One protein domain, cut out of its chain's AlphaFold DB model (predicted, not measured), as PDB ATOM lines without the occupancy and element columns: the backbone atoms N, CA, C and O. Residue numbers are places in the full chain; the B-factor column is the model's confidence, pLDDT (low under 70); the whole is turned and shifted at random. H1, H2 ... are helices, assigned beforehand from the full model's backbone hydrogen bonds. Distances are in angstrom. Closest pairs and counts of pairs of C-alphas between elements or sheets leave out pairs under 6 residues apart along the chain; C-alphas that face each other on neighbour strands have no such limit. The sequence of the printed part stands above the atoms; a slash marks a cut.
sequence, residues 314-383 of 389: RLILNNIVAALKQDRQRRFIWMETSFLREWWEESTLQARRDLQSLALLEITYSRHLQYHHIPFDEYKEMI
ATOM      1  N   ARG A 314     -45.354  25.358 -20.589       96.62
ATOM      2  CA  ARG A 314     -44.607  24.930 -19.397       96.62
ATOM      3  C   ARG A 314     -44.170  23.462 -19.468       96.62
ATOM      4  O   ARG A 314     -43.068  23.128 -19.042       96.62
ATOM      5  N   LEU A 315     -45.012  22.584 -20.020       97.44
ATOM      6  CA  LEU A 315     -44.695  21.163 -20.205       97.44
ATOM      7  C   LEU A 315     -43.653  20.967 -21.313       97.44
ATOM      8  O   LEU A 315     -42.744  20.156 -21.154       97.44
ATOM      9  N   ILE A 316     -43.749  21.740 -22.399       97.12
ATOM     10  CA  ILE A 316     -42.765  21.745 -23.491       97.12
ATOM     11  C   ILE A 316     -41.387  22.158 -22.952       97.12
ATOM     12  O   ILE A 316     -40.426  21.415 -23.136       97.12
ATOM     13  N   LEU A 317     -41.288  23.268 -22.212       94.88
ATOM     14  CA  LEU A 317     -40.026  23.744 -21.629       94.88
ATOM     15  C   LEU A 317     -39.431  22.763 -20.603       94.88
ATOM     16  O   LEU A 317     -38.240  22.457 -20.675       94.88
ATOM     17  N   ASN A 318     -40.255  22.178 -19.726       95.06
ATOM     18  CA  ASN A 318     -39.818  21.104 -18.821       95.06
ATOM     19  C   ASN A 318     -39.232  19.904 -19.588       95.06
ATOM     20  O   ASN A 318     -38.178  19.382 -19.219       95.06
ATOM     21  N   ASN A 319     -39.894  19.484 -20.670       95.62
ATOM     22  CA  ASN A 319     -39.454  18.364 -21.498       95.62
ATOM     23  C   ASN A 319     -38.184  18.692 -22.299       95.62
ATOM     24  O   ASN A 319     -37.336  17.815 -22.439       95.62
ATOM     25  N   ILE A 320     -38.010  19.932 -22.771       93.12
ATOM     26  CA  ILE A 320     -36.774  20.389 -23.427       93.12
ATOM     27  C   ILE A 320     -35.596  20.292 -22.454       93.12
ATOM     28  O   ILE A 320     -34.597  19.655 -22.782       93.12
ATOM     29  N   VAL A 321     -35.716  20.834 -21.235       91.69
ATOM     30  CA  VAL A 321     -34.641  20.741 -20.229       91.69
ATOM     31  C   VAL A 321     -34.338  19.276 -19.898       91.69
ATOM     32  O   VAL A 321     -33.176  18.872 -19.924       91.69
ATOM     33  N   ALA A 322     -35.360  18.447 -19.661       93.44
ATOM     34  CA  ALA A 322     -35.170  17.020 -19.397       93.44
ATOM     35  C   ALA A 322     -34.492  16.278 -20.567       93.44
ATOM     36  O   ALA A 322     -33.603  15.457 -20.337       93.44
ATOM     37  N   ALA A 323     -34.866  16.579 -21.814       92.69
ATOM     38  CA  ALA A 323     -34.294  15.958 -23.003       92.69
ATOM     39  C   ALA A 323     -32.848  16.405 -23.266       92.69
ATOM     40  O   ALA A 323     -32.026  15.562 -23.622       92.69
ATOM     41  N   LEU A 324     -32.517  17.685 -23.065       90.38
ATOM     42  CA  LEU A 324     -31.149  18.201 -23.203       90.38
ATOM     43  C   LEU A 324     -30.219  17.652 -22.103       90.38
ATOM     44  O   LEU A 324     -29.063  17.339 -22.382       90.38
ATOM     45  N   LYS A 325     -30.716  17.445 -20.872       89.81
ATOM     46  CA  LYS A 325     -29.934  16.835 -19.773       89.81
ATOM     47  C   LYS A 325     -29.467  15.407 -20.061       89.81
ATOM     48  O   LYS A 325     -28.445  14.992 -19.526       89.81
ATOM     49  N   GLN A 326     -30.223  14.648 -20.853       92.31
ATOM     50  CA  GLN A 326     -29.917  13.245 -21.157       92.31
ATOM     51  C   GLN A 326     -28.745  13.079 -22.132       92.31
ATOM     52  O   GLN A 326     -28.119  12.024 -22.145       92.31
ATOM     53  N   ASP A 327     -28.482  14.078 -22.978       89.50
ATOM     54  CA  ASP A 327     -27.590  13.942 -24.128       89.50
ATOM     55  C   ASP A 327     -27.115  15.322 -24.603       89.50
ATOM     56  O   ASP A 327     -27.886  16.139 -25.115       89.50
ATOM     57  N   ARG A 328     -25.807  15.563 -24.456       85.25
ATOM     58  CA  ARG A 328     -25.158  16.846 -24.759       85.25
ATOM     59  C   ARG A 328     -24.955  17.107 -26.258       85.25
ATOM     60  O   ARG A 328     -24.478  18.189 -26.608       85.25
ATOM     61  N   GLN A 329     -25.296  16.169 -27.143       86.62
ATOM     62  CA  GLN A 329     -25.322  16.407 -28.592       86.62
ATOM     63  C   GLN A 329     -26.635  17.055 -29.053       86.62
ATOM     64  O   GLN A 329     -26.646  17.734 -30.078       86.62
ATOM     65  N   ARG A 330     -27.724  16.930 -28.279       89.25
ATOM     66  CA  ARG A 330     -29.024  17.535 -28.615       89.25
ATOM     67  C   ARG A 330     -28.955  19.062 -28.649       89.25
ATOM     68  O   ARG A 330     -28.197  19.694 -27.911       89.25
ATOM     69  N   ARG A 331     -29.770  19.654 -29.518       86.12
ATOM     70  CA  ARG A 331     -29.935  21.101 -29.712       86.12
ATOM     71  C   ARG A 331     -31.424  21.420 -29.757       86.12
ATOM     72  O   ARG A 331     -32.215  20.565 -30.152       86.12
ATOM     73  N   PHE A 332     -31.795  22.628 -29.354       88.88
ATOM     74  CA  PHE A 332     -33.162  23.129 -29.454       88.88
ATOM     75  C   PHE A 332     -33.125  24.660 -29.512       88.88
ATOM     76  O   PHE A 332     -32.413  25.261 -28.710       88.88
ATOM     77  N   ILE A 333     -33.880  25.282 -30.420       87.38
ATOM     78  CA  ILE A 333     -34.019  26.750 -30.491       87.38
ATOM     79  C   ILE A 333     -35.371  27.202 -29.929       87.38
ATOM     80  O   ILE A 333     -36.378  26.502 -30.071       87.38
ATOM     81  N   TRP A 334     -35.397  28.364 -29.274       87.56
ATOM     82  CA  TRP A 334     -36.593  28.905 -28.621       87.56
ATOM     83  C   TRP A 334     -36.692  30.408 -28.842       87.56
ATOM     84  O   TRP A 334     -35.774  31.140 -28.476       87.56
ATOM     85  N   MET A 335     -37.821  30.877 -29.375       84.19
ATOM     86  CA  MET A 335     -37.959  32.279 -29.779       84.19
ATOM     87  C   MET A 335     -38.710  33.110 -28.736       84.19
ATOM     88  O   MET A 335     -38.332  34.241 -28.440       84.19
ATOM     89  N   GLU A 336     -39.786  32.570 -28.165       87.25
ATOM     90  CA  GLU A 336     -40.783  33.355 -27.440       87.25
ATOM     91  C   GLU A 336     -40.389  33.566 -25.967       87.25
ATOM     92  O   GLU A 336     -40.741  32.792 -25.068       87.25
ATOM     93  N   THR A 337     -39.630  34.639 -25.709       84.75
ATOM     94  CA  THR A 337     -39.074  34.950 -24.375       84.75
ATOM     95  C   THR A 337     -40.121  35.230 -23.304       84.75
ATOM     96  O   THR A 337     -39.827  35.037 -22.129       84.75
ATOM     97  N   SER A 338     -41.341  35.631 -23.670       86.38
ATOM     98  CA  SER A 338     -42.446  35.843 -22.726       86.38
ATOM     99  C   SER A 338     -42.819  34.552 -21.990       86.38
ATOM    100  O   SER A 338     -42.887  34.537 -20.762       86.38
ATOM    101  N   PHE A 339     -42.967  33.438 -22.713       91.69
ATOM    102  CA  PHE A 339     -43.178  32.123 -22.103       91.69
ATOM    103  C   PHE A 339     -41.938  31.601 -21.375       91.69
ATOM    104  O   PHE A 339     -42.074  30.947 -20.341       91.69
ATOM    105  N   LEU A 340     -40.738  31.890 -21.892       90.19
ATOM    106  CA  LEU A 340     -39.496  31.497 -21.229       90.19
ATOM    107  C   LEU A 340     -39.325  32.219 -19.884       90.19
ATOM    108  O   LEU A 340     -38.840  31.608 -18.939       90.19
ATOM    109  N   ARG A 341     -39.761  33.483 -19.779       88.12
ATOM    110  CA  ARG A 341     -39.790  34.261 -18.533       88.12
ATOM    111  C   ARG A 341     -40.780  33.677 -17.532       88.12
ATOM    112  O   ARG A 341     -40.384  33.402 -16.406       88.12
ATOM    113  N   GLU A 342     -42.027  33.449 -17.944       92.62
ATOM    114  CA  GLU A 342     -43.067  32.846 -17.091       92.62
ATOM    115  C   GLU A 342     -42.588  31.494 -16.521       92.62
ATOM    116  O   GLU A 342     -42.667  31.239 -15.319       92.62
ATOM    117  N   TRP A 343     -41.979  30.662 -17.380       94.62
ATOM    118  CA  TRP A 343     -41.345  29.406 -16.981       94.62
ATOM    119  C   TRP A 343     -40.163  29.613 -16.037       94.62
ATOM    120  O   TRP A 343     -40.034  28.881 -15.059       94.62
ATOM    121  N   TRP A 344     -39.293  30.583 -16.320       90.81
ATOM    122  CA  TRP A 344     -38.119  30.881 -15.508       90.81
ATOM    123  C   TRP A 344     -38.531  31.286 -14.094       90.81
ATOM    124  O   TRP A 344     -38.043  30.694 -13.132       90.81
ATOM    125  N   GLU A 345     -39.473  32.221 -13.961       91.62
ATOM    126  CA  GLU A 345     -39.985  32.710 -12.679       91.62
ATOM    127  C   GLU A 345     -40.668  31.597 -11.864       91.62
ATOM    128  O   GLU A 345     -40.334  31.446 -10.686       91.62
ATOM    129  N   GLU A 346     -41.498  30.738 -12.477       93.56
ATOM    130  CA  GLU A 346     -42.075  29.553 -11.807       93.56
ATOM    131  C   GLU A 346     -41.041  28.435 -11.507       93.56
ATOM    132  O   GLU A 346     -41.284  27.587 -10.644       93.56
ATOM    133  N   SER A 347     -39.892  28.391 -12.195       92.50
ATOM    134  CA  SER A 347     -38.951  27.257 -12.138       92.50
ATOM    135  C   SER A 347     -37.979  27.260 -10.961       92.50
ATOM    136  O   SER A 347     -37.505  28.297 -10.494       92.50
ATOM    137  N   THR A 348     -37.584  26.053 -10.539       93.19
ATOM    138  CA  THR A 348     -36.573  25.845  -9.493       93.19
ATOM    139  C   THR A 348     -35.184  26.322  -9.929       93.19
ATOM    140  O   THR A 348     -34.820  26.251 -11.104       93.19
ATOM    141  N   LEU A 349     -34.351  26.722  -8.961       90.19
ATOM    142  CA  LEU A 349     -32.961  27.124  -9.214       90.19
ATOM    143  C   LEU A 349     -32.145  26.034  -9.934       90.19
ATOM    144  O   LEU A 349     -31.254  26.364 -10.714       90.19
ATOM    145  N   GLN A 350     -32.456  24.750  -9.718       90.56
ATOM    146  CA  GLN A 350     -31.796  23.669 -10.447       90.56
ATOM    147  C   GLN A 350     -32.229  23.627 -11.915       90.56
ATOM    148  O   GLN A 350     -31.357  23.571 -12.769       90.56
ATOM    149  N   ALA A 351     -33.525  23.737 -12.227       88.25
ATOM    150  CA  ALA A 351     -33.999  23.764 -13.615       88.25
ATOM    151  C   ALA A 351     -33.464  24.988 -14.390       88.25
ATOM    152  O   ALA A 351     -33.071  24.863 -15.549       88.25
ATOM    153  N   ARG A 352     -33.366  26.149 -13.723       88.06
ATOM    154  CA  ARG A 352     -32.720  27.363 -14.257       88.06
ATOM    155  C   ARG A 352     -31.244  27.123 -14.605       88.06
ATOM    156  O   ARG A 352     -30.822  27.408 -15.723       88.06
ATOM    157  N   ARG A 353     -30.477  26.538 -13.674       86.25
ATOM    158  CA  ARG A 353     -29.060  26.170 -13.874       86.25
ATOM    159  C   ARG A 353     -28.870  25.085 -14.929       86.25
ATOM    160  O   ARG A 353     -27.929  25.165 -15.711       86.25
ATOM    161  N   ASP A 354     -29.754  24.088 -14.959       86.44
ATOM    162  CA  ASP A 354     -29.753  23.033 -15.969       86.44
ATOM    163  C   ASP A 354     -29.862  23.674 -17.356       86.44
ATOM    164  O   ASP A 354     -28.956  23.503 -18.169       86.44
ATOM    165  N   LEU A 355     -30.894  24.499 -17.590       85.06
ATOM    166  CA  LEU A 355     -31.065  25.238 -18.843       85.06
ATOM    167  C   LEU A 355     -29.828  26.090 -19.174       85.06
ATOM    168  O   LEU A 355     -29.301  25.971 -20.278       85.06
ATOM    169  N   GLN A 356     -29.303  26.866 -18.217       80.00
ATOM    170  CA  GLN A 356     -28.088  27.668 -18.424       80.00
ATOM    171  C   GLN A 356     -26.858  26.830 -18.819       80.00
ATOM    172  O   GLN A 356     -26.040  27.273 -19.620       80.00
ATOM    173  N   SER A 357     -26.722  25.613 -18.289       73.25
ATOM    174  CA  SER A 357     -25.587  24.716 -18.567       73.25
ATOM    175  C   SER A 357     -25.687  23.958 -19.902       73.25
ATOM    176  O   SER A 357     -24.692  23.410 -20.383       73.25
ATOM    177  N   LEU A 358     -26.886  23.918 -20.492       71.88
ATOM    178  CA  LEU A 358     -27.226  23.155 -21.700       71.88
ATOM    179  C   LEU A 358     -27.468  24.047 -22.921       71.88
ATOM    180  O   LEU A 358     -27.469  23.556 -24.050       71.88
ATOM    181  N   ALA A 359     -27.695  25.341 -22.700       58.00
ATOM    182  CA  ALA A 359     -28.129  26.285 -23.711       58.00
ATOM    183  C   ALA A 359     -27.040  26.620 -24.750       58.00
ATOM    184  O   ALA A 359     -26.413  27.675 -24.728       58.00
ATOM    185  N   LEU A 360     -26.972  25.778 -25.781       52.34
ATOM    186  CA  LEU A 360     -27.018  26.259 -27.167       52.34
ATOM    187  C   LEU A 360     -28.478  26.607 -27.524       52.34
ATOM    188  O   LEU A 360     -29.061  26.059 -28.456       52.34
ATOM    189  N   LEU A 361     -29.076  27.481 -26.706       52.50
ATOM    190  CA  LEU A 361     -30.409  28.035 -26.892       52.50
ATOM    191  C   LEU A 361     -30.229  29.376 -27.595       52.50
ATOM    192  O   LEU A 361     -30.019  30.404 -26.951       52.50
ATOM    193  N   GLU A 362     -30.262  29.360 -28.922       53.31
ATOM    194  CA  GLU A 362     -30.310  30.611 -29.662       53.31
ATOM    195  C   GLU A 362     -31.686  31.244 -29.426       53.31
ATOM    196  O   GLU A 362     -32.702  30.762 -29.926       53.31
ATOM    197  N   ILE A 363     -31.717  32.290 -28.593       54.03
ATOM    198  CA  ILE A 363     -32.906  33.118 -28.365       54.03
ATOM    199  C   ILE A 363     -33.017  34.079 -29.552       54.03
ATOM    200  O   ILE A 363     -32.689  35.266 -29.465       54.03
ATOM    201  N   THR A 364     -33.387  33.529 -30.708       46.97
ATOM    202  CA  THR A 364     -33.395  34.249 -31.980       46.97
ATOM    203  C   THR A 364     -34.589  35.198 -32.033       46.97
ATOM    204  O   THR A 364     -35.717  34.802 -32.307       46.97
ATOM    205  N   TYR A 365     -34.319  36.477 -31.765       46.00
ATOM    206  CA  TYR A 365     -35.206  37.612 -32.033       46.00
ATOM    207  C   TYR A 365     -36.669  37.414 -31.587       46.00
ATOM    208  O   TYR A 365     -37.601  37.399 -32.394       46.00
ATOM    209  N   SER A 366     -36.876  37.300 -30.271       48.88
ATOM    210  CA  SER A 366     -38.221  37.343 -29.690       48.88
ATOM    211  C   SER A 366     -38.974  38.575 -30.187       48.88
ATOM    212  O   SER A 366     -38.537  39.710 -29.978       48.88
ATOM    213  N   ARG A 367     -40.134  38.367 -30.820       49.09
ATOM    214  CA  ARG A 367     -41.078  39.461 -31.043       49.09
ATOM    215  C   ARG A 367     -41.612  39.885 -29.679       49.09
ATOM    216  O   ARG A 367     -42.498  39.230 -29.130       49.09
ATOM    217  N   HIS A 368     -41.081  40.998 -29.165       48.03
ATOM    218  CA  HIS A 368     -41.647  41.778 -28.061       48.03
ATOM    219  C   HIS A 368     -43.059  42.233 -28.465       48.03
ATOM    220  O   HIS A 368     -43.273  43.349 -28.935       48.03
ATOM    221  N   LEU A 369     -44.037  41.337 -28.324       48.19
ATOM    222  CA  LEU A 369     -45.451  41.595 -28.575       48.19
ATOM    223  C   LEU A 369     -46.010  42.461 -27.444       48.19
ATOM    224  O   LEU A 369     -46.659  41.956 -26.537       48.19
ATOM    225  N   GLN A 370     -45.654  43.749 -27.496       44.03
ATOM    226  CA  GLN A 370     -46.404  44.972 -27.162       44.03
ATOM    227  C   GLN A 370     -47.338  45.010 -25.928       44.03
ATOM    228  O   GLN A 370     -48.139  45.931 -25.808       44.03
ATOM    229  N   TYR A 371     -47.232  44.071 -24.987       44.84
ATOM    230  CA  TYR A 371     -48.115  43.983 -23.817       44.84
ATOM    231  C   TYR A 371     -47.454  44.396 -22.499       44.84
ATOM    232  O   TYR A 371     -48.147  44.881 -21.608       44.84
ATOM    233  N   HIS A 372     -46.127  44.280 -22.379       44.12
ATOM    234  CA  HIS A 372     -45.384  44.758 -21.210       44.12
ATOM    235  C   HIS A 372     -44.044  45.379 -21.619       44.12
ATOM    236  O   HIS A 372     -43.254  44.760 -22.333       44.12
ATOM    237  N   HIS A 373     -43.766  46.590 -21.122       48.16
ATOM    238  CA  HIS A 373     -42.481  47.283 -21.274       48.16
ATOM    239  C   HIS A 373     -41.408  46.646 -20.373       48.16
ATOM    240  O   HIS A 373     -40.984  47.232 -19.382       48.16
ATOM    241  N   ILE A 374     -41.003  45.418 -20.698       51.28
ATOM    242  CA  ILE A 374     -39.957  44.686 -19.975       51.28
ATOM    243  C   ILE A 374     -38.580  45.151 -20.481       51.28
ATOM    244  O   ILE A 374     -38.311  44.979 -21.678       51.28
ATOM    245  N   PRO A 375     -37.700  45.693 -19.610       55.44
ATOM    246  CA  PRO A 375     -36.346  46.091 -19.984       55.44
ATOM    247  C   PRO A 375     -35.512  44.920 -20.512       55.44
ATOM    248  O   PRO A 375     -35.597  43.797 -20.015       55.44
ATOM    249  N   PHE A 376     -34.646  45.197 -21.489       51.53
ATOM    250  CA  PHE A 376     -33.726  44.202 -22.049       51.53
ATOM    251  C   PHE A 376     -32.761  43.627 -20.994       51.53
ATOM    252  O   PHE A 376     -32.362  42.466 -21.085       51.53
ATOM    253  N   ASP A 377     -32.421  44.414 -19.971       55.16
ATOM    254  CA  ASP A 377     -31.500  44.024 -18.903       55.16
ATOM    255  C   ASP A 377     -31.966  42.807 -18.092       55.16
ATOM    256  O   ASP A 377     -31.130  41.987 -17.716       55.16
ATOM    257  N   GLU A 378     -33.277  42.621 -17.895       56.94
ATOM    258  CA  GLU A 378     -33.817  41.462 -17.162       56.94
ATOM    259  C   GLU A 378     -33.569  40.131 -17.896       56.94
ATOM    260  O   GLU A 378     -33.477  39.080 -17.265       56.94
ATOM    261  N   TYR A 379     -33.397  40.165 -19.223       55.88
ATOM    262  CA  TYR A 379     -33.121  38.971 -20.025       55.88
ATOM    263  C   TYR A 379     -31.634  38.594 -20.079       55.88
ATOM    264  O   TYR A 379     -31.317  37.488 -20.518       55.88
ATOM    265  N   LYS A 380     -30.702  39.451 -19.631       57.25
ATOM    266  CA  LYS A 380     -29.252  39.185 -19.747       57.25
ATOM    267  C   LYS A 380     -28.820  37.899 -19.031       57.25
ATOM    268  O   LYS A 380     -28.042  37.137 -19.592       57.25
ATOM    269  N   GLU A 381     -29.403  37.607 -17.869       56.88
ATOM    270  CA  GLU A 381     -29.153  36.377 -17.095       56.88
ATOM    271  C   GLU A 381     -29.800  35.113 -17.707       56.88
ATOM    272  O   GLU A 381     -29.457  33.984 -17.343       56.88
ATOM    273  N   MET A 382     -30.740  35.289 -18.644       56.97
ATOM    274  CA  MET A 382     -31.406  34.212 -19.391       56.97
ATOM    275  C   MET A 382     -30.735  33.939 -20.750       56.97
ATOM    276  O   MET A 382     -30.812  32.820 -21.258       56.97
ATOM    277  N   ILE A 383     -30.082  34.942 -21.350       56.06
ATOM    278  CA  ILE A 383     -29.422  34.843 -22.662       56.06
ATOM    279  C   ILE A 383     -28.053  34.167 -22.507       56.06
ATOM    280  O   ILE A 383     -27.016  34.807 -22.324       56.06
TER     281      ILE A 383
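This is residues 314 to 383 of the 389 residues of the protein "Glyco_hydro_38N domain-containing protein" of Chara braunii (UniProt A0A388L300). Helix H1 lies across a V of two helices, H2 and H3, and a long loop leads from H3 to the short helix H4, which touches no helix. The 70 printed residues, with four named helices in the order H1 to H4 and no named strand, are all helix in class. The whole is compact, radius of gyration of the C-alphas 12.1 A, and elongated, spanning 36 by 23 by 21 A.

H1, residues 314 to 326, touches H2, residues 337 to 346, with residues 314 to 317 alone; they are about perpendicular at 82 degrees, and the closest C-alphas, of Arg 314 and Trp 343, are 6.0 A apart. With residues 321 to 325 alone H1 touches H3, residues 349 to 358, at a steep tilt of 58 degrees; the closest C-alphas, of Val 321 and Leu 355, are 5.9 A apart. Every O i to N i+4 pair is within hydrogen-bond range in H2 and H3, and 8 of 9 in H1; H4, residues 376 to 379, is too short for one.

H1 begins at C-alpha 314 (-44.607, 24.930, -19.397) and is 18.9 A long; H2 is 14.0 A and H3 14.3 A. H4 ends at C-alpha 379 (-33.121, 38.971, -20.025).

The printed part has no cut. The link from H3 to H4 is long, and residues 359 to 383 are under pLDDT 70.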